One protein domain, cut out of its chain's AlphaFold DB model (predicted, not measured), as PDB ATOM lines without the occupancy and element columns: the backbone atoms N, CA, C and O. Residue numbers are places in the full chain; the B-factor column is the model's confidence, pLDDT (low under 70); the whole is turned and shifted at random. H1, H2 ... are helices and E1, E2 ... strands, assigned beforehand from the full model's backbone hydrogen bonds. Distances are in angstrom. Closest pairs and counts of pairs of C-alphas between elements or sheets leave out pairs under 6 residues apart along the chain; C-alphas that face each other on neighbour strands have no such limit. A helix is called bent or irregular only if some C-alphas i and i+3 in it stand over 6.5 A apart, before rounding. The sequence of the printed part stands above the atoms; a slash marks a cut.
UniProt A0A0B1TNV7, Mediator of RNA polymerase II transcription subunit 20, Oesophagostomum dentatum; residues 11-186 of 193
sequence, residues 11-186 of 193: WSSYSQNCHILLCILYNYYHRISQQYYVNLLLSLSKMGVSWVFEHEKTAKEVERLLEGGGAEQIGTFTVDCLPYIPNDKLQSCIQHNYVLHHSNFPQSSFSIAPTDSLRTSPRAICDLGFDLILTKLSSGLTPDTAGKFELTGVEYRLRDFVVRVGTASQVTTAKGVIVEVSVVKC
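This is residues 11 to 186 of the 193 residues of the protein "Mediator of RNA polymerase II transcription subunit 20" of Oesophagostomum dentatum (UniProt A0A0B1TNV7). A long, strongly twisted antiparallel sheet makes two wings that share the long strand E2: its first part joins E7, E8, E9 and E1 in one wing, and its later part joins E3, E4 and E5, with the short E6 on its other side. H3 packs along the first wing over E8 with H1 next to it, H4 lies at the other wing beside its strands, and residues 29 to 40, with most of H2, stick out. The printed part has 176 residues, with four named helices and nine named strands in the order H1 H2 E1 H3 E2 E3 E4 E5 H4 E6 E7 E8 E9. The sheet is branched, its neighbour pairs are antiparallel, and the class is mixed, helices and strands. The whole is only just compact, close to loose, with a radius of gyration of the C-alphas of 18.6 A, and elongated, spanning 60 by 33 by 29 A.

E2, residues 72 to 86, bends by 51 degrees at residue 75 and has three neighbours in staggered pairing. E7, residues 149 to 158, pairs with residues 72 to 81 of E2, with N 79 and O 151 at 2.8 A. E3, residues 97 to 102, is on the other side of E2 and forms a hairpin with it, with N 82 and O 99 at 2.8 A. E6, residues 141 to 143, an edge strand, is on the same side of E2 as E7, with N 85 and O 142 at 2.8 A. E2 to E5, with E4 at residues 108 to 112 and E5 at residues 123 to 127, make a meander, each strand the antiparallel neighbour of the one before; N 100 and O 110 are 2.7 A apart, N 111 and O 124 2.9 A. A second meander is E7, E8 at residues 161 to 170 and E9 at residues 173 to 183, with N 154 and O 165 at 2.9 A and N 164 and O 180 at 2.8 A. The edge strand E1, residues 50 to 55, pairs with E9, with N 53 and O 179 at 3.0 A. H3, residues 59 to 68, is on the sheet at a height of 8.3 A, over E8 and along the strands, at 5 degrees to E8 on the local plane; their closest C-alphas, of Ala 59 and Val 165, are 6.2 A apart. H1, residues 14 to 28, is on the sheet at a height of 10.3 A, only just over E9, where 3 of its 15 C-alphas fall. H1 and H3 are close but not clearly touching, with closest C-alphas Ile 20 and Leu 66 at 7.5 A, and a shallow tilt of 23 degrees, opposite ways. H4, residues 130 to 136, is on the sheet at a height of 6.3 A, over none of its strands; the closest C-alphas of H4 and E4, of Phe 130 and Ser 109, are 7.0 A apart. H2, residues 34 to 44, is not on the sheet. In H3 and H4 every O i to N i+4 pair is within hydrogen-bond range, in H1 7 of 11 and in H2 5 of 7.

E2 runs 42.8 A from C-alpha 72 at (210.346, 121.431, 10.041) to C-alpha 86 at (169.618, 119.666, 23.043). E7 is 27.4 A long, E8 28.1 A and E9 30.7 A, ending at C-alpha 183 at (205.392, 123.256, 24.149). H1 measures 21.0 A and is neither bent nor irregular, but only just: C-alphas 14 and 17 are 6.4 A apart. H2 is irregular, with C-alphas 35 and 38 at 7.3 A.

The two C-alphas farthest apart, of Ser 12 and Lys 89, are 60.8 A apart. The printed part has no cut, and no link is long. The mean pLDDT of the printed part is 72.4; 53 residues are under 70, among them residues 11 to 50 and 116 to 121.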
ATOM      1  N   TRP A  11     221.290 129.814  24.666       26.50
ATOM      2  CA  TRP A  11     220.588 131.098  24.553       26.50
ATOM      3  C   TRP A  11     221.052 131.965  23.375       26.50
ATOM      4  O   TRP A  11     220.270 132.739  22.833       26.50
ATOM      5  N   SER A  12     222.298 131.827  22.923       28.81
ATOM      6  CA  SER A  12     222.843 132.633  21.820       28.81
ATOM      7  C   SER A  12     222.279 132.256  20.444       28.81
ATOM      8  O   SER A  12     222.232 133.101  19.560       28.81
ATOM      9  N   SER A  13     221.785 131.025  20.270       32.56
ATOM     10  CA  SER A  13     221.077 130.608  19.047       32.56
ATOM     11  C   SER A  13     219.575 130.956  19.100       32.56
ATOM     12  O   SER A  13     218.872 130.904  18.092       32.56
ATOM     13  N   TYR A  14     219.063 131.370  20.269       31.22
ATOM     14  CA  TYR A  14     217.646 131.665  20.497       31.22
ATOM     15  C   TYR A  14     217.152 132.940  19.781       31.22
ATOM     16  O   TYR A  14     215.981 133.007  19.414       31.22
ATOM     17  N   SER A  15     218.027 133.916  19.502       34.94
ATOM     18  CA  SER A  15     217.614 135.284  19.142       34.94
ATOM     19  C   SER A  15     216.966 135.455  17.758       34.94
ATOM     20  O   SER A  15     216.075 136.288  17.627       34.94
ATOM     21  N   GLN A  16     217.344 134.673  16.741       33.91
ATOM     22  CA  GLN A  16     216.841 134.875  15.369       33.91
ATOM     23  C   GLN A  16     215.491 134.197  15.087       33.91
ATOM     24  O   GLN A  16     214.628 134.815  14.473       33.91
ATOM     25  N   ASN A  17     215.239 132.989  15.607       33.62
ATOM     26  CA  ASN A  17     213.980 132.266  15.335       33.62
ATOM     27  C   ASN A  17     212.868 132.601  16.340       33.62
ATOM     28  O   ASN A  17     211.686 132.418  16.048       33.62
ATOM     29  N   CYS A  18     213.221 133.169  17.502       36.53
ATOM     30  CA  CYS A  18     212.235 133.747  18.410       36.53
ATOM     31  C   CYS A  18     211.490 134.921  17.785       36.53
ATOM     32  O   CYS A  18     210.379 135.177  18.219       36.53
ATOM     33  N   HIS A  19     212.031 135.595  16.766       34.34
ATOM     34  CA  HIS A  19     211.353 136.717  16.123       34.34
ATOM     35  C   HIS A  19     210.037 136.326  15.449       34.34
ATOM     36  O   HIS A  19     209.133 137.142  15.452       34.34
ATOM     37  N   ILE A  20     209.872 135.110  14.915       41.81
ATOM     38  CA  ILE A  20     208.617 134.706  14.250       41.81
ATOM     39  C   ILE A  20     207.559 134.311  15.276       41.81
ATOM     40  O   ILE A  20     206.426 134.774  15.185       41.81
ATOM     41  N   LEU A  21     207.939 133.537  16.298       44.09
ATOM     42  CA  LEU A  21     207.043 133.209  17.410       44.09
ATOM     43  C   LEU A  21     206.671 134.468  18.200       44.09
ATOM     44  O   LEU A  21     205.506 134.676  18.518       44.09
ATOM     45  N   LEU A  22     207.652 135.343  18.451       40.97
ATOM     46  CA  LEU A  22     207.417 136.671  18.992       40.97
ATOM     47  C   LEU A  22     206.576 137.481  18.028       40.97
ATOM     48  O   LEU A  22     205.685 138.094  18.538       40.97
ATOM     49  N   CYS A  23     206.739 137.478  16.705       40.59
ATOM     50  CA  CYS A  23     205.885 138.249  15.788       40.59
ATOM     51  C   CYS A  23     204.437 137.747  15.749       40.59
ATOM     52  O   CYS A  23     203.526 138.569  15.681       40.59
ATOM     53  N   ILE A  24     204.209 136.434  15.795       45.47
ATOM     54  CA  ILE A  24     202.864 135.845  15.869       45.47
ATOM     55  C   ILE A  24     202.221 136.213  17.208       45.47
ATOM     56  O   ILE A  24     201.096 136.704  17.240       45.47
ATOM     57  N   LEU A  25     202.971 136.073  18.307       43.66
ATOM     58  CA  LEU A  25     202.513 136.512  19.618       43.66
ATOM     59  C   LEU A  25     202.316 138.038  19.644       43.66
ATOM     60  O   LEU A  25     201.242 138.457  20.041       43.66
ATOM     61  N   TYR A  26     203.275 138.835  19.149       39.81
ATOM     62  CA  TYR A  26     203.428 140.311  19.140       39.81
ATOM     63  C   TYR A  26     202.355 141.022  18.321       39.81
ATOM     64  O   TYR A  26     201.807 142.010  18.802       39.81
ATOM     65  N   ASN A  27     201.990 140.502  17.142       37.19
ATOM     66  CA  ASN A  27     200.857 141.027  16.366       37.19
ATOM     67  C   ASN A  27     199.522 140.860  17.113       37.19
ATOM     68  O   ASN A  27     198.627 141.679  16.942       37.19
ATOM     69  N   TYR A  28     199.409 139.872  18.006       40.69
ATOM     70  CA  TYR A  28     198.273 139.725  18.925       40.69
ATOM     71  C   TYR A  28     198.501 140.439  20.282       40.69
ATOM     72  O   TYR A  28     197.568 140.720  21.034       40.69
ATOM     73  N   TYR A  29     199.757 140.772  20.600       37.31
ATOM     74  CA  TYR A  29     200.254 141.140  21.930       37.31
ATOM     75  C   TYR A  29     200.073 142.597  22.329       37.31
ATOM     76  O   TYR A  29     200.413 142.960  23.454       37.31
ATOM     77  N   HIS A  30     199.534 143.455  21.466       34.72
ATOM     78  CA  HIS A  30     199.406 144.884  21.770       34.72
ATOM     79  C   HIS A  30     198.464 145.202  22.966       34.72
ATOM     80  O   HIS A  30     198.180 146.370  23.230       34.72
ATOM     81  N   ARG A  31     197.991 144.188  23.717       40.22
ATOM     82  CA  ARG A  31     197.125 144.302  24.902       40.22
ATOM     83  C   ARG A  31     197.723 143.899  26.263       40.22
ATOM     84  O   ARG A  31     197.063 144.198  27.254       40.22
ATOM     85  N   ILE A  32     198.883 143.238  26.394       41.06
ATOM     86  CA  ILE A  32     199.386 142.762  27.717       41.06
ATOM     87  C   ILE A  32     200.922 142.953  27.837       41.06
ATOM     88  O   ILE A  32     201.609 143.051  26.833       41.06
ATOM     89  N   SER A  33     201.461 143.141  29.053       36.38
ATOM     90  CA  SER A  33     202.798 143.715  29.347       36.38
ATOM     91  C   SER A  33     203.993 142.724  29.315       36.38
ATOM     92  O   SER A  33     203.874 141.563  29.702       36.38
ATOM     93  N   GLN A  34     205.176 143.210  28.894       39.62
ATOM     94  CA  GLN A  34     206.350 142.412  28.481       39.62
ATOM     95  C   GLN A  34     207.252 141.825  29.601       39.62
ATOM     96  O   GLN A  34     207.978 140.865  29.348       39.62
ATOM     97  N   GLN A  35     207.235 142.327  30.843       35.78
ATOM     98  CA  GLN A  35     208.260 141.958  31.849       35.78
ATOM     99  C   GLN A  35     208.061 140.561  32.488       35.78
ATOM    100  O   GLN A  35     208.999 139.978  33.031       35.78
ATOM    101  N   TYR A  36     206.851 139.995  32.418       39.56
ATOM    102  CA  TYR A  36     206.501 138.718  33.061       39.56
ATOM    103  C   TYR A  36     206.905 137.476  32.242       39.56
ATOM    104  O   TYR A  36     206.866 136.357  32.752       39.56
ATOM    105  N   TYR A  37     207.335 137.652  30.988       43.91
ATOM    106  CA  TYR A  37     207.408 136.567  30.003       43.91
ATOM    107  C   TYR A  37     208.588 135.626  30.168       43.91
ATOM    108  O   TYR A  37     208.409 134.427  30.003       43.91
ATOM    109  N   VAL A  38     209.773 136.111  30.542       41.16
ATOM    110  CA  VAL A  38     210.954 135.235  30.646       41.16
ATOM    111  C   VAL A  38     210.770 134.208  31.769       41.16
ATOM    112  O   VAL A  38     211.045 133.024  31.588       41.16
ATOM    113  N   ASN A  39     210.208 134.638  32.901       36.00
ATOM    114  CA  ASN A  39     209.923 133.759  34.036       36.00
ATOM    115  C   ASN A  39     208.672 132.892  33.813       36.00
ATOM    116  O   ASN A  39     208.651 131.736  34.235       36.00
ATOM    117  N   LEU A  40     207.652 133.409  33.116       42.59
ATOM    118  CA  LEU A  40     206.449 132.647  32.780       42.59
ATOM    119  C   LEU A  40     206.754 131.558  31.740       42.59
ATOM    120  O   LEU A  40     206.373 130.416  31.952       42.59
ATOM    121  N   LEU A  41     207.515 131.857  30.684       40.50
ATOM    122  CA  LEU A  41     207.947 130.884  29.668       40.50
ATOM    123  C   LEU A  41     208.804 129.755  30.272       40.50
ATOM    124  O   LEU A  41     208.610 128.592  29.925       40.50
ATOM    125  N   LEU A  42     209.679 130.068  31.238       38.12
ATOM    126  CA  LEU A  42     210.459 129.079  32.006       38.12
ATOM    127  C   LEU A  42     209.601 128.200  32.938       38.12
ATOM    128  O   LEU A  42     209.956 127.055  33.212       38.12
ATOM    129  N   SER A  43     208.484 128.727  33.443       36.94
ATOM    130  CA  SER A  43     207.497 127.982  34.238       36.94
ATOM    131  C   SER A  43     206.586 127.120  33.350       36.94
ATOM    132  O   SER A  43     206.240 125.993  33.702       36.94
ATOM    133  N   LEU A  44     206.228 127.636  32.174       37.34
ATOM    134  CA  LEU A  44     205.328 127.005  31.215       37.34
ATOM    135  C   LEU A  44     205.978 125.839  30.467       37.34
ATOM    136  O   LEU A  44     205.272 124.901  30.144       37.34
ATOM    137  N   SER A  45     207.300 125.794  30.270       37.94
ATOM    138  CA  SER A  45     207.946 124.603  29.681       37.94
ATOM    139  C   SER A  45     207.792 123.331  30.530       37.94
ATOM    140  O   SER A  45     207.936 122.216  30.028       37.94
ATOM    141  N   LYS A  46     207.447 123.473  31.818       35.03
ATOM    142  CA  LYS A  46     207.185 122.350  32.732       35.03
ATOM    143  C   LYS A  46     205.734 121.866  32.713       35.03
ATOM    144  O   LYS A  46     205.457 120.760  33.179       35.03
ATOM    145  N   MET A  47     204.808 122.651  32.170       32.62
ATOM    146  CA  MET A  47     203.375 122.353  32.143       32.62
ATOM    147  C   MET A  47     202.952 122.315  30.677       32.62
ATOM    148  O   MET A  47     203.153 123.297  29.997       32.62
ATOM    149  N   GLY A  48     202.429 121.208  30.145       49.03
ATOM    150  CA  GLY A  48     202.098 121.091  28.713       49.03
ATOM    151  C   GLY A  48     201.002 122.069  28.269       49.03
ATOM    152  O   GLY A  48     199.842 121.686  28.168       49.03
ATOM    153  N   VAL A  49     201.357 123.337  28.066       56.84
ATOM    154  CA  VAL A  49     200.444 124.414  27.702       56.84
ATOM    155  C   VAL A  49     200.353 124.473  26.187       56.84
ATOM    156  O   VAL A  49     201.370 124.477  25.490       56.84
ATOM    157  N   SER A  50     199.112 124.502  25.708       65.44
ATOM    158  CA  SER A  50     198.767 124.738  24.316       65.44
ATOM    159  C   SER A  50     197.986 126.048  24.202       65.44
ATOM    160  O   SER A  50     197.123 126.341  25.038       65.44
ATOM    161  N   TRP A  51     198.316 126.848  23.192       75.06
ATOM    162  CA  TRP A  51     197.619 128.075  22.821       75.06
ATOM    163  C   TRP A  51     196.981 127.887  21.461       75.06
ATOM    164  O   TRP A  51     197.672 127.525  20.519       75.06
ATOM    165  N   VAL A  52     195.694 128.193  21.352       69.19
ATOM    166  CA  VAL A  52     194.942 128.123  20.097       69.19
ATOM    167  C   VAL A  52     194.448 129.521  19.766       69.19
ATOM    168  O   VAL A  52     193.892 130.196  20.636       69.19
ATOM    169  N   PHE A  53     194.656 129.965  18.531       79.94
ATOM    170  CA  PHE A  53     194.199 131.268  18.056       79.94
ATOM    171  C   PHE A  53     193.792 131.219  16.584       79.94
ATOM    172  O   PHE A  53     194.282 130.401  15.808       79.94
ATOM    173  N   GLU A  54     192.879 132.113  16.216       76.38
ATOM    174  CA  GLU A  54     192.484 132.362  14.832       76.38
ATOM    175  C   GLU A  54     193.459 133.351  14.180       76.38
ATOM    176  O   GLU A  54     193.937 134.285  14.833       76.38
ATOM    177  N   HIS A  55     193.767 133.149  12.902       77.62
ATOM    178  CA  HIS A  55     194.655 134.015  12.136       77.62
ATOM    179  C   HIS A  55     193.981 134.492  10.844       77.62
ATOM    180  O   HIS A  55     193.388 133.710  10.110       77.62
ATOM    181  N   GLU A  56     194.149 135.777  10.520       77.06
ATOM    182  CA  GLU A  56     193.585 136.409   9.314       77.06
ATOM    183  C   GLU A  56     194.259 135.987   7.993       77.06
ATOM    184  O   GLU A  56     193.743 136.256   6.912       77.06
ATOM    185  N   LYS A  57     195.438 135.356   8.060       80.38
ATOM    186  CA  LYS A  57     196.214 134.946   6.883       80.38
ATOM    187  C   LYS A  57     195.800 133.551   6.461       80.38
ATOM    188  O   LYS A  57     195.321 132.771   7.280       80.38
ATOM    189  N   THR A  58     196.057 133.204   5.207       89.25
ATOM    190  CA  THR A  58     195.834 131.834   4.736       89.25
ATOM    191  C   THR A  58     196.805 130.859   5.409       89.25
ATOM    192  O   THR A  58     197.931 131.228   5.748       89.25
ATOM    193  N   ALA A  59     196.402 129.591   5.561       89.38
ATOM    194  CA  ALA A  59     197.248 128.565   6.175       89.38
ATOM    195  C   ALA A  59     198.611 128.474   5.470       89.38
ATOM    196  O   ALA A  59     199.644 128.557   6.123       89.38
ATOM    197  N   LYS A  60     198.613 128.496   4.130       91.88
ATOM    198  CA  LYS A  60     199.832 128.488   3.304       91.88
ATOM    199  C   LYS A  60     200.778 129.659   3.568       91.88
ATOM    200  O   LYS A  60     201.989 129.514   3.433       91.88
ATOM    201  N   GLU A  61     200.261 130.842   3.888       88.31
ATOM    202  CA  GLU A  61     201.117 131.982   4.231       88.31
ATOM    203  C   GLU A  61     201.762 131.802   5.603       88.31
ATOM    204  O   GLU A  61     202.931 132.142   5.771       88.31
ATOM    205  N   VAL A  62     201.026 131.250   6.570       86.69
ATOM    206  CA  VAL A  62     201.564 130.939   7.902       86.69
ATOM    207  C   VAL A  62     202.596 129.809   7.814       86.69
ATOM    208  O   VAL A  62     203.677 129.938   8.380       86.69
ATOM    209  N   GLU A  63     202.314 128.757   7.044       91.38
ATOM    210  CA  GLU A  63     203.231 127.647   6.744       91.38
ATOM    211  C   GLU A  63     204.564 128.158   6.179       91.38
ATOM    212  O   GLU A  63     205.624 127.875   6.732       91.38
ATOM    213  N   ARG A  64     204.521 129.027   5.160       89.06
ATOM    214  CA  ARG A  64     205.729 129.646   4.581       89.06
ATOM    215  C   ARG A  64     206.528 130.471   5.587       89.06
ATOM    216  O   ARG A  64     207.755 130.500   5.516       89.06
ATOM    217  N   LEU A  65     205.855 131.172   6.503       85.94
ATOM    218  CA  LEU A  65     206.529 131.929   7.562       85.94
ATOM    219  C   LEU A  65     207.221 130.995   8.561       85.94
ATOM    220  O   LEU A  65     208.318 131.312   9.017       85.94
ATOM    221  N   LEU A  66     206.605 129.858   8.885       84.62
ATOM    222  CA  LEU A  66     207.197 128.844   9.756       84.62
ATOM    223  C   LEU A  66     208.416 128.195   9.095       84.62
ATOM    224  O   LEU A  66     209.484 128.150   9.705       84.62
ATOM    225  N   GLU A  67     208.294 127.776   7.838       88.75
ATOM    226  CA  GLU A  67     209.386 127.184   7.054       88.75
ATOM    227  C   GLU A  67     210.553 128.165   6.883       88.75
ATOM    228  O   GLU A  67     211.706 127.818   7.141       88.75
ATOM    229  N   GLY A  68     210.265 129.431   6.558       80.62
ATOM    230  CA  GLY A  68     211.271 130.498   6.507       80.62
ATOM    231  C   GLY A  68     211.933 130.786   7.862       80.62
ATOM    232  O   GLY A  68     213.047 131.306   7.906       80.62
ATOM    233  N   GLY A  69     211.276 130.420   8.965       79.31
ATOM    234  CA  GLY A  69     211.800 130.473  10.331       79.31
ATOM    235  C   GLY A  69     212.599 129.250  10.774       79.31
ATOM    236  O   GLY A  69     213.022 129.196  11.933       79.31
ATOM    237  N   GLY A  70     212.788 128.271   9.889       83.81
ATOM    238  CA  GLY A  70     213.460 127.011  10.195       83.81
ATOM    239  C   GLY A  70     212.585 126.017  10.960       83.81
ATOM    240  O   GLY A  70     213.119 125.207  11.715       83.81
ATOM    241  N   ALA A  71     211.259 126.103  10.825       87.19
ATOM    242  CA  ALA A  71     210.368 125.053  11.298       87.19
ATOM    243  C   ALA A  71     210.369 123.877  10.311       87.19
ATOM    244  O   ALA A  71     210.321 124.075   9.098       87.19
ATOM    245  N   GLU A  72     210.382 122.658  10.835       92.19
ATOM    246  CA  GLU A  72     210.346 121.431  10.041       92.19
ATOM    247  C   GLU A  72     208.947 120.828  10.079       92.19
ATOM    248  O   GLU A  72     208.369 120.668  11.154       92.19
ATOM    249  N   GLN A  73     208.398 120.466   8.922       94.81
ATOM    250  CA  GLN A  73     207.140 119.729   8.870       94.81
ATOM    251  C   GLN A  73     207.342 118.329   9.465       94.81
ATOM    252  O   GLN A  73     208.187 117.565   9.004       94.81
ATOM    253  N   ILE A  74     206.546 117.985  10.478       94.12
ATOM    254  CA  ILE A  74     206.627 116.698  11.187       94.12
ATOM    255  C   ILE A  74     205.413 115.801  10.959       94.12
ATOM    256  O   ILE A  74     205.473 114.615  11.277       94.12
ATOM    257  N   GLY A  75     204.321 116.337  10.413       93.62
ATOM    258  CA  GLY A  75     203.115 115.558  10.176       93.62
ATOM    259  C   GLY A  75     201.939 116.390   9.694       93.62
ATOM    260  O   GLY A  75     202.071 117.557   9.316       93.62
ATOM    261  N   THR A  76     200.775 115.760   9.710       95.12
ATOM    262  CA  THR A  76     199.476 116.377   9.453       95.12
ATOM    263  C   THR A  76     198.519 115.978  10.562       95.12
ATOM    264  O   THR A  76     198.714 114.962  11.231       95.12
ATOM    265  N   PHE A  77     197.483 116.780  10.767       91.81
ATOM    266  CA  PHE A  77     196.480 116.515  11.787       91.81
ATOM    267  C   PHE A  77     195.088 116.865  11.283       91.81
ATOM    268  O   PHE A  77     194.916 117.715  10.401       91.81
ATOM    269  N   THR A  78     194.100 116.212  11.882       92.50
ATOM    270  CA  THR A  78     192.691 116.537  11.697       92.50
ATOM    271  C   THR A  78     192.000 116.640  13.051       92.50
ATOM    272  O   THR A  78     192.322 115.906  13.995       92.50
ATOM    273  N   VAL A  79     191.057 117.573  13.155       88.62
ATOM    274  CA  VAL A  79     190.128 117.677  14.279       88.62
ATOM    275  C   VAL A  79     188.712 117.763  13.736       88.62
ATOM    276  O   VAL A  79     188.342 118.740  13.092       88.62
ATOM    277  N   ASP A  80     187.915 116.744  14.019       88.81
ATOM    278  CA  ASP A  80     186.487 116.741  13.741       88.81
ATOM    279  C   ASP A  80     185.735 117.327  14.932       88.81
ATOM    280  O   ASP A  80     186.050 117.014  16.077       88.81
ATOM    281  N   CYS A  81     184.717 118.142  14.678       88.06
ATOM    282  CA  CYS A  81     183.829 118.690  15.694       88.06
ATOM    283  C   CYS A  81     182.372 118.503  15.263       88.06
ATOM    284  O   CYS A  81     181.932 119.043  14.244       88.06
ATOM    285  N   LEU A  82     181.619 117.730  16.047       89.56
ATOM    286  CA  LEU A  82     180.202 117.472  15.833       89.56
ATOM    287  C   LEU A  82     179.373 118.201  16.901       89.56
ATOM    288  O   LEU A  82     179.479 117.870  18.089       89.56
ATOM    289  N   PRO A  83     178.548 119.187  16.513       87.62
ATOM    290  CA  PRO A  83     177.598 119.791  17.430       87.62
ATOM    291  C   PRO A  83     176.411 118.863  17.697       87.62
ATOM    292  O   PRO A  83     175.911 118.165  16.817       87.62
ATOM    293  N   TYR A  84     175.928 118.910  18.931       88.19
ATOM    294  CA  TYR A  84     174.706 118.278  19.394       88.19
ATOM    295  C   TYR A  84     173.748 119.354  19.891       88.19
ATOM    296  O   TYR A  84     174.089 120.169  20.758       88.19
ATOM    297  N   ILE A  85     172.539 119.334  19.336       86.62
ATOM    298  CA  ILE A  85     171.443 120.218  19.711       86.62
ATOM    299  C   ILE A  85     170.636 119.532  20.822       86.62
ATOM    300  O   ILE A  85     170.180 118.400  20.640       86.62
ATOM    301  N   PRO A  86     170.467 120.178  21.984       85.31
ATOM    302  CA  PRO A  86     169.618 119.666  23.043       85.31
ATOM    303  C   PRO A  86     168.140 119.829  22.690       85.31
ATOM    304  O   PRO A  86     167.720 120.811  22.074       85.31
ATOM    305  N   ASN A  87     167.336 118.865  23.128       84.25
ATOM    306  CA  ASN A  87     165.883 118.957  23.056       84.25
ATOM    307  C   ASN A  87     165.334 120.069  23.975       84.25
ATOM    308  O   ASN A  87     166.023 120.549  24.879       84.25
ATOM    309  N   ASP A  88     164.060 120.423  23.801       77.62
ATOM    310  CA  ASP A  88     163.409 121.530  24.523       77.62
ATOM    311  C   ASP A  88     163.495 121.414  26.057       77.62
ATOM    312  O   ASP A  88     163.506 122.416  26.769       77.62
ATOM    313  N   LYS A  89     163.602 120.189  26.594       74.38
ATOM    314  CA  LYS A  89     163.747 119.959  28.040       74.38
ATOM    315  C   LYS A  89     165.148 120.319  28.539       74.38
ATOM    316  O   LYS A  89     165.287 120.816  29.655       74.38
ATOM    317  N   LEU A  90     166.175 120.068  27.729       74.69
ATOM    318  CA  LEU A  90     167.584 120.281  28.064       74.69
ATOM    319  C   LEU A  90     168.106 121.663  27.655       74.69
ATOM    320  O   LEU A  90     169.081 122.117  28.251       74.69
ATOM    321  N   GLN A  91     167.439 122.359  26.727       71.50
ATOM    322  CA  GLN A  91     167.802 123.722  26.296       71.50
ATOM    323  C   GLN A  91     167.874 124.734  27.449       71.50
ATOM    324  O   GLN A  91     168.646 125.686  27.394       71.50
ATOM    325  N   SER A  92     167.106 124.512  28.521       69.94
ATOM    326  CA  SER A  92     167.144 125.346  29.731       69.94
ATOM    327  C   SER A  92     168.445 125.218  30.540       69.94
ATOM    328  O   SER A  92     168.737 126.078  31.367       69.94
ATOM    329  N   CYS A  93     169.219 124.152  30.314       70.81
ATOM    330  CA  CYS A  93     170.435 123.819  31.061       70.81
ATOM    331  C   CYS A  93     171.697 123.851  30.190       70.81
ATOM    332  O   CYS A  93     172.778 124.177  30.679       70.81
ATOM    333  N   ILE A  94     171.581 123.476  28.915       74.75
ATOM    334  CA  ILE A  94     172.682 123.394  27.957       74.75
ATOM    335  C   ILE A  94     172.168 123.961  26.639       74.75
ATOM    336  O   ILE A  94     171.138 123.512  26.152       74.75
ATOM    337  N   GLN A  95     172.878 124.926  26.054       73.94
ATOM    338  CA  GLN A  95     172.495 125.495  24.757       73.94
ATOM    339  C   GLN A  95     173.004 124.636  23.596       73.94
ATOM    340  O   GLN A  95     172.253 124.310  22.684       73.94
ATOM    341  N   HIS A  96     174.268 124.216  23.668       75.31
ATOM    342  CA  HIS A  96     174.911 123.341  22.692       75.31
ATOM    343  C   HIS A  96     175.919 122.432  23.394       75.31
ATOM    344  O   HIS A  96     176.486 122.807  24.421       75.31
ATOM    345  N   ASN A  97     176.170 121.252  22.829       84.81
ATOM    346  CA  ASN A  97     177.300 120.409  23.209       84.81
ATOM    347  C   ASN A  97     178.128 120.084  21.967       84.81
ATOM    348  O   ASN A  97     177.586 119.607  20.979       84.81
ATOM    349  N   TYR A  98     179.431 120.320  22.016       84.19
ATOM    350  CA  TYR A  98     180.351 120.022  20.925       84.19
ATOM    351  C   TYR A  98     181.218 118.843  21.322       84.19
ATOM    352  O   TYR A  98     181.834 118.862  22.389       84.19
ATOM    353  N   VAL A  99     181.269 117.839  20.458       85.62
ATOM    354  CA  VAL A  99     182.129 116.670  20.629       85.62
ATOM    355  C   VAL A  99     183.226 116.739  19.587       85.62
ATOM    356  O   VAL A  99     182.942 116.837  18.395       85.62
ATOM    357  N   LEU A 100     184.473 116.719  20.043       85.88
ATOM    358  CA  LEU A 100     185.654 116.833  19.210       85.88
ATOM    359  C   LEU A 100     186.465 115.542  19.222       85.88
ATOM    360  O   LEU A 100     186.675 114.937  20.276       85.88
ATOM    361  N   HIS A 101     186.994 115.192  18.057       84.31
ATOM    362  CA  HIS A 101     187.912 114.081  17.852       84.31
ATOM    363  C   HIS A 101     189.173 114.594  17.191       84.31
ATOM    364  O   HIS A 101     189.109 115.234  16.148       84.31
ATOM    365  N   HIS A 102     190.320 114.311  17.795       86.12
ATOM    366  CA  HIS A 102     191.609 114.737  17.272       86.12
ATOM    367  C   HIS A 102     192.399 113.514  16.814       86.12
ATOM    368  O   HIS A 102     192.590 112.574  17.585       86.12
ATOM    369  N   SER A 103     192.933 113.558  15.592       88.62
ATOM    370  CA  SER A 103     193.766 112.499  14.999       88.62
ATOM    371  C   SER A 103     194.923 112.022  15.886       88.62
ATOM    372  O   SER A 103     195.291 110.852  15.846       88.62
ATOM    373  N   ASN A 104     195.490 112.912  16.705       83.12
ATOM    374  CA  ASN A 104     196.625 112.613  17.577       83.12
ATOM    375  C   ASN A 104     196.205 111.927  18.882       83.12
ATOM    376  O   ASN A 104     197.041 111.353  19.577       83.12
ATOM    377  N   PHE A 105     194.914 111.980  19.211       83.31
ATOM    378  CA  PHE A 105     194.321 111.360  20.390       83.31
ATOM    379  C   PHE A 105     193.155 110.457  19.963       83.31
ATOM    380  O   PHE A 105     192.024 110.670  20.392       83.31
ATOM    381  N   PRO A 106     193.402 109.424  19.133       81.81
ATOM    382  CA  PRO A 106     192.339 108.640  18.499       81.81
ATOM    383  C   PRO A 106     191.492 107.827  19.488       81.81
ATOM    384  O   PRO A 106     190.437 107.320  19.128       81.81
ATOM    385  N   GLN A 107     191.959 107.664  20.728       79.56
ATOM    386  CA  GLN A 107     191.242 106.961  21.797       79.56
ATOM    387  C   GLN A 107     190.438 107.907  22.698       79.56
ATOM    388  O   GLN A 107     189.826 107.452  23.666       79.56
ATOM    389  N   SER A 108     190.469 109.211  22.424       78.81
ATOM    390  CA  SER A 108     189.854 110.235  23.261       78.81
ATOM    391  C   SER A 108     188.831 111.050  22.485       78.81
ATOM    392  O   SER A 108     189.079 111.491  21.363       78.81
ATOM    393  N   SER A 109     187.713 111.314  23.148       80.62
ATOM    394  CA  SER A 109     186.672 112.232  22.697       80.62
ATOM    395  C   SER A 109     186.625 113.410  23.662       80.62
ATOM    396  O   SER A 109     186.659 113.237  24.882       80.62
ATOM    397  N   PHE A 110     186.554 114.627  23.138       82.44
ATOM    398  CA  PHE A 110     186.524 115.843  23.947       82.44
ATOM    399  C   PHE A 110     185.135 116.459  23.860       82.44
ATOM    400  O   PHE A 110     184.694 116.809  22.776       82.44
ATOM    401  N   SER A 111     184.440 116.623  24.983       82.19
ATOM    402  CA  SER A 111     183.113 117.248  25.011       82.19
ATOM    403  C   SER A 111     183.196 118.626  25.652       82.19
ATOM    404  O   SER A 111     183.780 118.771  26.729       82.19
ATOM    405  N   ILE A 112     182.587 119.632  25.028       82.06
ATOM    406  CA  ILE A 112     182.438 120.972  25.598       82.06
ATOM    407  C   ILE A 112     181.006 121.472  25.433       82.06
ATOM    408  O   ILE A 112     180.475 121.532  24.326       82.06
ATOM    409  N   ALA A 113     180.397 121.875  26.542       81.25
ATOM    410  CA  ALA A 113     179.093 122.523  26.555       81.25
ATOM    411  C   ALA A 113     179.301 124.018  26.830       81.25
ATOM    412  O   ALA A 113     179.482 124.399  27.990       81.25
ATOM    413  N   PRO A 114     179.391 124.878  25.798       72.19
ATOM    414  CA  PRO A 114     179.652 126.286  26.019       72.19
ATOM    415  C   PRO A 114     178.529 126.959  26.807       72.19
ATOM    416  O   PRO A 114     177.343 126.733  26.584       72.19
ATOM    417  N   THR A 115     178.959 127.809  27.731       73.88
ATOM    418  CA  THR A 115     178.149 128.778  28.471       73.88
ATOM    419  C   THR A 115     178.619 130.185  28.093       73.88
ATOM    420  O   THR A 115     179.597 130.323  27.351       73.88
ATOM    421  N   ASP A 116     178.002 131.227  28.652       68.94
ATOM    422  CA  ASP A 116     178.379 132.633  28.411       68.94
ATOM    423  C   ASP A 116     179.869 132.933  28.679       68.94
ATOM    424  O   ASP A 116     180.429 133.893  28.152       68.94
ATOM    425  N   SER A 117     180.545 132.094  29.474       62.59
ATOM    426  CA  SER A 117     181.990 132.154  29.689       62.59
ATOM    427  C   SER A 117     182.658 130.816  29.376       62.59
ATOM    428  O   SER A 117     182.522 129.834  30.106       62.59
ATOM    429  N   LEU A 118     183.500 130.805  28.337       59.06
ATOM    430  CA  LEU A 118     184.300 129.634  27.939       59.06
ATOM    431  C   LEU A 118     185.187 129.085  29.067       59.06
ATOM    432  O   LEU A 118     185.524 127.900  29.076       59.06
ATOM    433  N   ARG A 119     185.575 129.930  30.032       56.47
ATOM    434  CA  ARG A 119     186.427 129.527  31.160       56.47
ATOM    435  C   ARG A 119     185.665 128.659  32.168       56.47
ATOM    436  O   ARG A 119     186.285 127.808  32.804       56.47
ATOM    437  N   THR A 120     184.351 128.856  32.282       63.84
ATOM    438  CA  THR A 120     183.453 128.114  33.183       63.84
ATOM    439  C   THR A 120     182.628 127.049  32.469       63.84
ATOM    440  O   THR A 120     181.947 126.275  33.134       63.84
ATOM    441  N   SER A 121     182.704 126.981  31.138       68.19
ATOM    442  CA  SER A 121     182.022 125.960  30.348       68.19
ATOM    443  C   SER A 121     182.427 124.546  30.783       68.19
ATOM    444  O   SER A 121     183.633 124.246  30.832       68.19
ATOM    445  N   PRO A 122     181.448 123.669  31.069       71.62
ATOM    446  CA  PRO A 122     181.693 122.258  31.312       71.62
ATOM    447  C   PRO A 122     182.483 121.623  30.168       71.62
ATOM    448  O   PRO A 122     182.153 121.789  28.990       71.62
ATOM    449  N   ARG A 123     183.545 120.904  30.532       77.50
ATOM    450  CA  ARG A 123     184.445 120.202  29.616       77.50
ATOM    451  C   ARG A 123     184.749 118.822  30.169       77.50
ATOM    452  O   ARG A 123     185.009 118.692  31.363       77.50
ATOM    453  N   ALA A 124     184.754 117.822  29.301       74.75
ATOM    454  CA  ALA A 124     185.102 116.455  29.653       74.75
ATOM    455  C   ALA A 124     186.031 115.857  28.595       74.75
ATOM    456  O   ALA A 124     185.910 116.154  27.407       74.75
ATOM    457  N   ILE A 125     186.955 115.017  29.053       80.12
ATOM    458  CA  ILE A 125     187.736 114.124  28.202       80.12
ATOM    459  C   ILE A 125     187.192 112.733  28.480       80.12
ATOM    460  O   ILE A 125     187.227 112.273  29.622       80.12
ATOM    461  N   CYS A 126     186.664 112.105  27.446       81.50
ATOM    462  CA  CYS A 126     186.061 110.788  27.496       81.50
ATOM    463  C   CYS A 126     186.863 109.824  26.619       81.50
ATOM    464  O   CYS A 126     187.717 110.230  25.827       81.50
ATOM    465  N   ASP A 127     186.582 108.538  26.765       87.19
ATOM    466  CA  ASP A 127     187.018 107.521  25.821       87.19
ATOM    467  C   ASP A 127     186.195 107.585  24.525       87.19
ATOM    468  O   ASP A 127     185.104 108.156  24.481       87.19
ATOM    469  N   LEU A 128     186.698 106.940  23.472       75.94
ATOM    470  CA  LEU A 128     186.004 106.846  22.180       75.94
ATOM    471  C   LEU A 128     184.609 106.186  22.291       75.94
ATOM    472  O   LEU A 128     183.730 106.411  21.463       75.94
ATOM    473  N   GLY A 129     184.370 105.389  23.340       81.38
ATOM    474  CA  GLY A 129     183.066 104.783  23.625       81.38
ATOM    475  C   GLY A 129     181.948 105.793  23.916       81.38
ATOM    476  O   GLY A 129     180.766 105.444  23.829       81.38
ATOM    477  N   PHE A 130     182.296 107.046  24.218       84.00
ATOM    478  CA  PHE A 130     181.349 108.116  24.515       84.00
ATOM    479  C   PHE A 130     180.360 108.394  23.373       84.00
ATOM    480  O   PHE A 130     179.175 108.620  23.633       84.00
ATOM    481  N   ASP A 131     180.783 108.270  22.114       83.12
ATOM    482  CA  ASP A 131     179.913 108.481  20.945       83.12
ATOM    483  C   ASP A 131     178.752 107.480  20.879       83.12
ATOM    484  O   ASP A 131     177.617 107.823  20.519       83.12
ATOM    485  N   LEU A 132     179.001 106.229  21.286       85.06
ATOM    486  CA  LEU A 132     177.955 105.211  21.363       85.06
ATOM    487  C   LEU A 132     176.935 105.562  22.449       85.06
ATOM    488  O   LEU A 132     175.738 105.313  22.280       85.06
ATOM    489  N   ILE A 133     177.397 106.142  23.557       85.38
ATOM    490  CA  ILE A 133     176.528 106.589  24.648       85.38
ATOM    491  C   ILE A 133     175.657 107.752  24.164       85.38
ATOM    492  O   ILE A 133     174.441 107.701  24.336       85.38
ATOM    493  N   LEU A 134     176.235 108.749  23.485       83.38
ATOM    494  CA  LEU A 134     175.485 109.878  22.921       83.38
ATOM    495  C   LEU A 134     174.429 109.434  21.909       83.38
ATOM    496  O   LEU A 134     173.305 109.931  21.930       83.38
ATOM    497  N   THR A 135     174.745 108.436  21.085       81.38
ATOM    498  CA  THR A 135     173.788 107.859  20.131       81.38
ATOM    499  C   THR A 135     172.593 107.213  20.847       81.38
ATOM    500  O   THR A 135     171.450 107.340  20.403       81.38
ATOM    501  N   LYS A 136     172.819 106.562  21.997       83.81
ATOM    502  CA  LYS A 136     171.751 105.986  22.837       83.81
ATOM    503  C   LYS A 136     170.964 107.042  23.619       83.81
ATOM    504  O   LYS A 136     169.796 106.822  23.921       83.81
ATOM    505  N   LEU A 137     171.580 108.185  23.915       75.06
ATOM    506  CA  LEU A 137     170.954 109.354  24.540       75.06
ATOM    507  C   LEU A 137     170.291 110.301  23.516       75.06
ATOM    508  O   LEU A 137     169.916 111.419  23.873       75.06
ATOM    509  N   SER A 138     170.101 109.858  22.268       66.38
ATOM    510  CA  SER A 138     169.548 110.646  21.150       66.38
ATOM    511  C   SER A 138     168.146 111.218  21.383       66.38
ATOM    512  O   SER A 138     167.740 112.147  20.689       66.38
ATOM    513  N   SER A 139     167.415 110.746  22.398       69.88
ATOM    514  CA  SER A 139     166.172 111.386  22.853       69.88
ATOM    515  C   SER A 139     166.394 112.763  23.494       69.88
ATOM    516  O   SER A 139     165.448 113.538  23.625       69.88
ATOM    517  N   GLY A 140     167.616 113.041  23.962       76.19
ATOM    518  CA  GLY A 140     168.028 114.270  24.643       76.19
ATOM    519  C   GLY A 140     168.901 115.190  23.792       76.19
ATOM    520  O   GLY A 140     168.694 116.400  23.800       76.19
ATOM    521  N   LEU A 141     169.860 114.617  23.065       83.38
ATOM    522  CA  LEU A 141     170.842 115.340  22.257       83.38
ATOM    523  C   LEU A 141     170.819 114.804  20.827       83.38
ATOM    524  O   LEU A 141     171.172 113.651  20.588       83.38
ATOM    525  N   THR A 142     170.432 115.641  19.873       87.94
ATOM    526  CA  THR A 142     170.398 115.275  18.454       87.94
ATOM    527  C   THR A 142     171.650 115.789  17.747       87.94
ATOM    528  O   THR A 142     171.951 116.977  17.882       87.94
ATOM    529  N   PRO A 143     172.383 114.946  16.998       88.25
ATOM    530  CA  PRO A 143     173.556 115.395  16.259       88.25
ATOM    531  C   PRO A 143     173.147 116.340  15.126       88.25
ATOM    532  O   PRO A 143     172.241 116.032  14.349       88.25
ATOM    533  N   ASP A 144     173.838 117.468  15.007       88.31
ATOM    534  CA  ASP A 144     173.699 118.399  13.892       88.31
ATOM    535  C   ASP A 144     174.842 118.185  12.893       88.31
ATOM    536  O   ASP A 144     175.924 118.768  12.973       88.31
ATOM    537  N   THR A 145     174.590 117.317  11.916       86.25
ATOM    538  CA  THR A 145     175.545 117.018  10.844       86.25
ATOM    539  C   THR A 145     175.765 118.184   9.882       86.25
ATOM    540  O   THR A 145     176.819 118.238   9.250       86.25
ATOM    541  N   ALA A 146     174.821 119.125   9.762       83.19
ATOM    542  CA  ALA A 146     175.005 120.327   8.940       83.19
ATOM    543  C   ALA A 146     175.943 121.332   9.630       83.19
ATOM    544  O   ALA A 146     176.707 122.049   8.978       83.19
ATOM    545  N   GLY A 147     175.929 121.335  10.960       81.88
ATOM    546  CA  GLY A 147     176.849 122.060  11.820       81.88
ATOM    547  C   GLY A 147     178.236 121.430  11.963       81.88
ATOM    548  O   GLY A 147     179.042 121.982  12.704       81.88
ATOM    549  N   LYS A 148     178.548 120.303  11.304       86.12
ATOM    550  CA  LYS A 148     179.859 119.652  11.453       86.12
ATOM    551  C   LYS A 148     180.986 120.584  10.988       86.12
ATOM    552  O   LYS A 148     180.980 121.071   9.852       86.12
ATOM    553  N   PHE A 149     181.973 120.764  11.858       88.00
ATOM    554  CA  PHE A 149     183.215 121.465  11.559       88.00
ATOM    555  C   PHE A 149     184.372 120.477  11.477       88.00
ATOM    556  O   PHE A 149     184.440 119.511  12.237       88.00
ATOM    557  N   GLU A 150     185.293 120.744  10.567       89.69
ATOM    558  CA  GLU A 150     186.535 120.005  10.413       89.69
ATOM    559  C   GLU A 150     187.691 121.003  10.405       89.69
ATOM    560  O   GLU A 150     187.613 122.073   9.801       89.69
ATOM    561  N   LEU A 151     188.767 120.674  11.100       89.62
ATOM    562  CA  LEU A 151     190.024 121.397  11.043       89.62
ATOM    563  C   LEU A 151     191.070 120.446  10.484       89.62
ATOM    564  O   LEU A 151     191.425 119.476  11.144       89.62
ATOM    565  N   THR A 152     191.584 120.754   9.299       94.56
ATOM    566  CA  THR A 152     192.617 119.946   8.643       94.56
ATOM    567  C   THR A 152     193.852 120.800   8.414       94.56
ATOM    568  O   THR A 152     193.752 121.954   7.977       94.56
ATOM    569  N   GLY A 153     195.023 120.259   8.747       94.31
ATOM    570  CA  GLY A 153     196.243 121.049   8.762       94.31
ATOM    571  C   GLY A 153     197.545 120.269   8.836       94.31
ATOM    572  O   GLY A 153     197.589 119.036   8.806       94.31
ATOM    573  N   VAL A 154     198.619 121.041   8.936       95.31
ATOM    574  CA  VAL A 154     200.002 120.578   8.967       95.31
ATOM    575  C   VAL A 154     200.605 120.854  10.340       95.31
ATOM    576  O   VAL A 154     200.344 121.883  10.968       95.31
ATOM    577  N   GLU A 155     201.423 119.919  10.809       94.06
ATOM    578  CA  GLU A 155     202.189 120.048  12.039       94.06
ATOM    579  C   GLU A 155     203.649 120.370  11.734       94.06
ATOM    580  O   GLU A 155     204.309 119.681  10.953       94.06
ATOM    581  N   TYR A 156     204.167 121.381  12.419       91.81
ATOM    582  CA  TYR A 156     205.546 121.829  12.338       91.81
ATOM    583  C   TYR A 156     206.226 121.721  13.696       91.81
ATOM    584  O   TYR A 156     205.657 122.071  14.731       91.81
ATOM    585  N   ARG A 157     207.486 121.298  13.694       88.19
ATOM    586  CA  ARG A 157     208.384 121.406  14.839       88.19
ATOM    587  C   ARG A 157     209.290 122.607  14.648       88.19
ATOM    588  O   ARG A 157     210.065 122.673  13.699       88.19
ATOM    589  N   LEU A 158     209.227 123.534  15.591       85.06
ATOM    590  CA  LEU A 158     210.141 124.660  15.689       85.06
ATOM    591  C   LEU A 158     210.851 124.583  17.041       85.06
ATOM    592  O   LEU A 158     210.367 125.109  18.043       85.06
ATOM    593  N   ARG A 159     212.010 123.913  17.066       82.69
ATOM    594  CA  ARG A 159     212.780 123.623  18.291       82.69
ATOM    595  C   ARG A 159     211.928 122.874  19.327       82.69
ATOM    596  O   ARG A 159     211.474 121.773  19.040       82.69
ATOM    597  N   ASP A 160     211.684 123.485  20.486       79.44
ATOM    598  CA  ASP A 160     210.895 122.926  21.591       79.44
ATOM    599  C   ASP A 160     209.381 123.143  21.423       79.44
ATOM    600  O   ASP A 160     208.598 122.823  22.316       79.44
ATOM    601  N   PHE A 161     208.944 123.712  20.297       82.75
ATOM    602  CA  PHE A 161     207.536 123.980  20.020       82.75
ATOM    603  C   PHE A 161     207.015 123.085  18.904       82.75
ATOM    604  O   PHE A 161     207.674 122.884  17.882       82.75
ATOM    605  N   VAL A 162     205.791 122.602  19.082       86.81
ATOM    606  CA  VAL A 162     204.978 122.042  18.004       86.81
ATOM    607  C   VAL A 162     203.918 123.072  17.654       86.81
ATOM    608  O   VAL A 162     203.099 123.442  18.498       86.81
ATOM    609  N   VAL A 163     203.968 123.548  16.415       89.38
ATOM    610  CA  VAL A 163     203.023 124.500  15.840       89.38
ATOM    611  C   VAL A 163     202.143 123.751  14.853       89.38
ATOM    612  O   VAL A 163     202.648 123.158  13.905       89.38
ATOM    613  N   ARG A 164     200.832 123.776  15.057       89.38
ATOM    614  CA  ARG A 164     199.856 123.208  14.131       89.38
ATOM    615  C   ARG A 164     199.128 124.335  13.433       89.38
ATOM    616  O   ARG A 164     198.594 125.218  14.094       89.38
ATOM    617  N   VAL A 165     199.109 124.306  12.112       92.44
ATOM    618  CA  VAL A 165     198.394 125.287  11.293       92.44
ATOM    619  C   VAL A 165     197.342 124.531  10.510       92.44
ATOM    620  O   VAL A 165     197.677 123.617   9.761       92.44
ATOM    621  N   GLY A 166     196.076 124.885  10.689       91.06
ATOM    622  CA  GLY A 166     194.972 124.221  10.009       91.06
ATOM    623  C   GLY A 166     193.927 125.197   9.501       91.06
ATOM    624  O   GLY A 166     193.758 126.295  10.029       91.06
ATOM    625  N   THR A 167     193.211 124.785   8.462       91.50
ATOM    626  CA  THR A 167     192.048 125.519   7.957       91.50
ATOM    627  C   THR A 167     190.792 124.909   8.558       91.50
ATOM    628  O   THR A 167     190.542 123.718   8.379       91.50
ATOM    629  N   ALA A 168     190.013 125.720   9.268       88.00
ATOM    630  CA  ALA A 168     188.704 125.332   9.761       88.00
ATOM    631  C   ALA A 168     187.693 125.438   8.618       88.00
ATOM    632  O   ALA A 168     187.535 126.501   8.008       88.00
ATOM    633  N   SER A 169     186.997 124.350   8.332       88.25
ATOM    634  CA  SER A 169     185.929 124.269   7.348       88.25
ATOM    635  C   SER A 169     184.639 123.798   8.011       88.25
ATOM    636  O   SER A 169     184.633 123.049   8.985       88.25
ATOM    637  N   GLN A 170     183.518 124.278   7.490       86.88
ATOM    638  CA  GLN A 170     182.198 123.750   7.804       86.88
ATOM    639  C   GLN A 170     181.662 123.107   6.536       86.88
ATOM    640  O   GLN A 170     181.430 123.810   5.545       86.88
ATOM    641  N   VAL A 171     181.487 121.786   6.558       80.69
ATOM    642  CA  VAL A 171     181.121 120.979   5.385       80.69
ATOM    643  C   VAL A 171     182.140 121.146   4.242       80.69
ATOM    644  O   VAL A 171     183.109 120.404   4.171       80.69
ATOM    645  N   THR A 172     181.963 122.134   3.364       78.62
ATOM    646  CA  THR A 172     182.867 122.451   2.241       78.62
ATOM    647  C   THR A 172     183.352 123.899   2.243       78.62
ATOM    648  O   THR A 172     184.151 124.288   1.392       78.62
ATOM    649  N   THR A 173     182.880 124.723   3.179       85.06
ATOM    650  CA  THR A 173     183.187 126.156   3.217       85.06
ATOM    651  C   THR A 173     184.274 126.437   4.243       85.06
ATOM    652  O   THR A 173     184.066 126.209   5.433       85.06
ATOM    653  N   ALA A 174     185.413 126.970   3.797       86.25
ATOM    654  CA  ALA A 174     186.456 127.463   4.693       86.25
ATOM    655  C   ALA A 174     185.934 128.651   5.520       86.25
ATOM    656  O   ALA A 174     185.343 129.584   4.974       86.25
ATOM    657  N   LYS A 175     186.134 128.597   6.837       84.44
ATOM    658  CA  LYS A 175     185.685 129.607   7.805       84.44
ATOM    659  C   LYS A 175     186.827 130.454   8.345       84.44
ATOM    660  O   LYS A 175     186.616 131.634   8.583       84.44
ATOM    661  N   GLY A 176     188.013 129.873   8.502       85.06
ATOM    662  CA  GLY A 176     189.174 130.582   9.030       85.06
ATOM    663  C   GLY A 176     190.394 129.683   9.161       85.06
ATOM    664  O   GLY A 176     190.345 128.490   8.848       85.06
ATOM    665  N   VAL A 177     191.495 130.264   9.625       84.69
ATOM    666  CA  VAL A 177     192.748 129.551   9.885       84.69
ATOM    667  C   VAL A 177     192.988 129.527  11.381       84.69
ATOM    668  O   VAL A 177     192.935 130.561  12.042       84.69
ATOM    669  N   ILE A 178     193.259 128.339  11.906       82.94
ATOM    670  CA  ILE A 178     193.566 128.110  13.309       82.94
ATOM    671  C   ILE A 178     195.033 127.738  13.425       82.94
ATOM    672  O   ILE A 178     195.537 126.879  12.696       82.94
ATOM    673  N   VAL A 179     195.709 128.383  14.365       84.50
ATOM    674  CA  VAL A 179     197.085 128.078  14.724       84.50
ATOM    675  C   VAL A 179     197.110 127.649  16.184       84.50
ATOM    676  O   VAL A 179     196.690 128.387  17.077       84.50
ATOM    677  N   GLU A 180     197.595 126.437  16.420       82.19
ATOM    678  CA  GLU A 180     197.876 125.909  17.746       82.19
ATOM    679  C   GLU A 180     199.386 125.913  17.983       82.19
ATOM    680  O   GLU A 180     200.154 125.442  17.151       82.19
ATOM    681  N   VAL A 181     199.829 126.400  19.136       83.75
ATOM    682  CA  VAL A 181     201.225 126.317  19.568       83.75
ATOM    683  C   VAL A 181     201.271 125.558  20.880       83.75
ATOM    684  O   VAL A 181     200.677 125.985  21.866       83.75
ATOM    685  N   SER A 182     202.007 124.454  20.908       79.12
ATOM    686  CA  SER A 182     202.197 123.622  22.094       79.12
ATOM    687  C   SER A 182     203.680 123.479  22.416       79.12
ATOM    688  O   SER A 182     204.521 123.380  21.521       79.12
ATOM    689  N   VAL A 183     204.014 123.496  23.705       75.50
ATOM    690  CA  VAL A 183     205.392 123.256  24.149       75.50
ATOM    691  C   VAL A 183     205.621 121.757  24.266       75.50
ATOM    692  O   VAL A 183     204.930 121.068  25.023       75.50
ATOM    693  N   VAL A 184     206.620 121.253  23.552       67.44
ATOM    694  CA  VAL A 184     207.125 119.900  23.759       67.44
ATOM    695  C   VAL A 184     207.918 119.930  25.054       67.44
ATOM    696  O   VAL A 184     208.869 120.696  25.203       67.44
ATOM    697  N   LYS A 185     207.518 119.111  26.031       56.12
ATOM    698  CA  LYS A 185     208.352 118.907  27.216       56.12
ATOM    699  C   LYS A 185     209.714 118.421  26.730       56.12
ATOM    700  O   LYS A 185     209.760 117.400  26.050       56.12
ATOM    701  N   CYS A 186     210.800 119.095  27.109       44.06
ATOM    702  CA  CYS A 186     212.121 118.490  26.997       44.06
ATOM    703  C   CYS A 186     212.077 117.176  27.785       44.06
ATOM    704  O   CYS A 186     212.063 117.189  29.020       44.06
TER     705      CYS A 186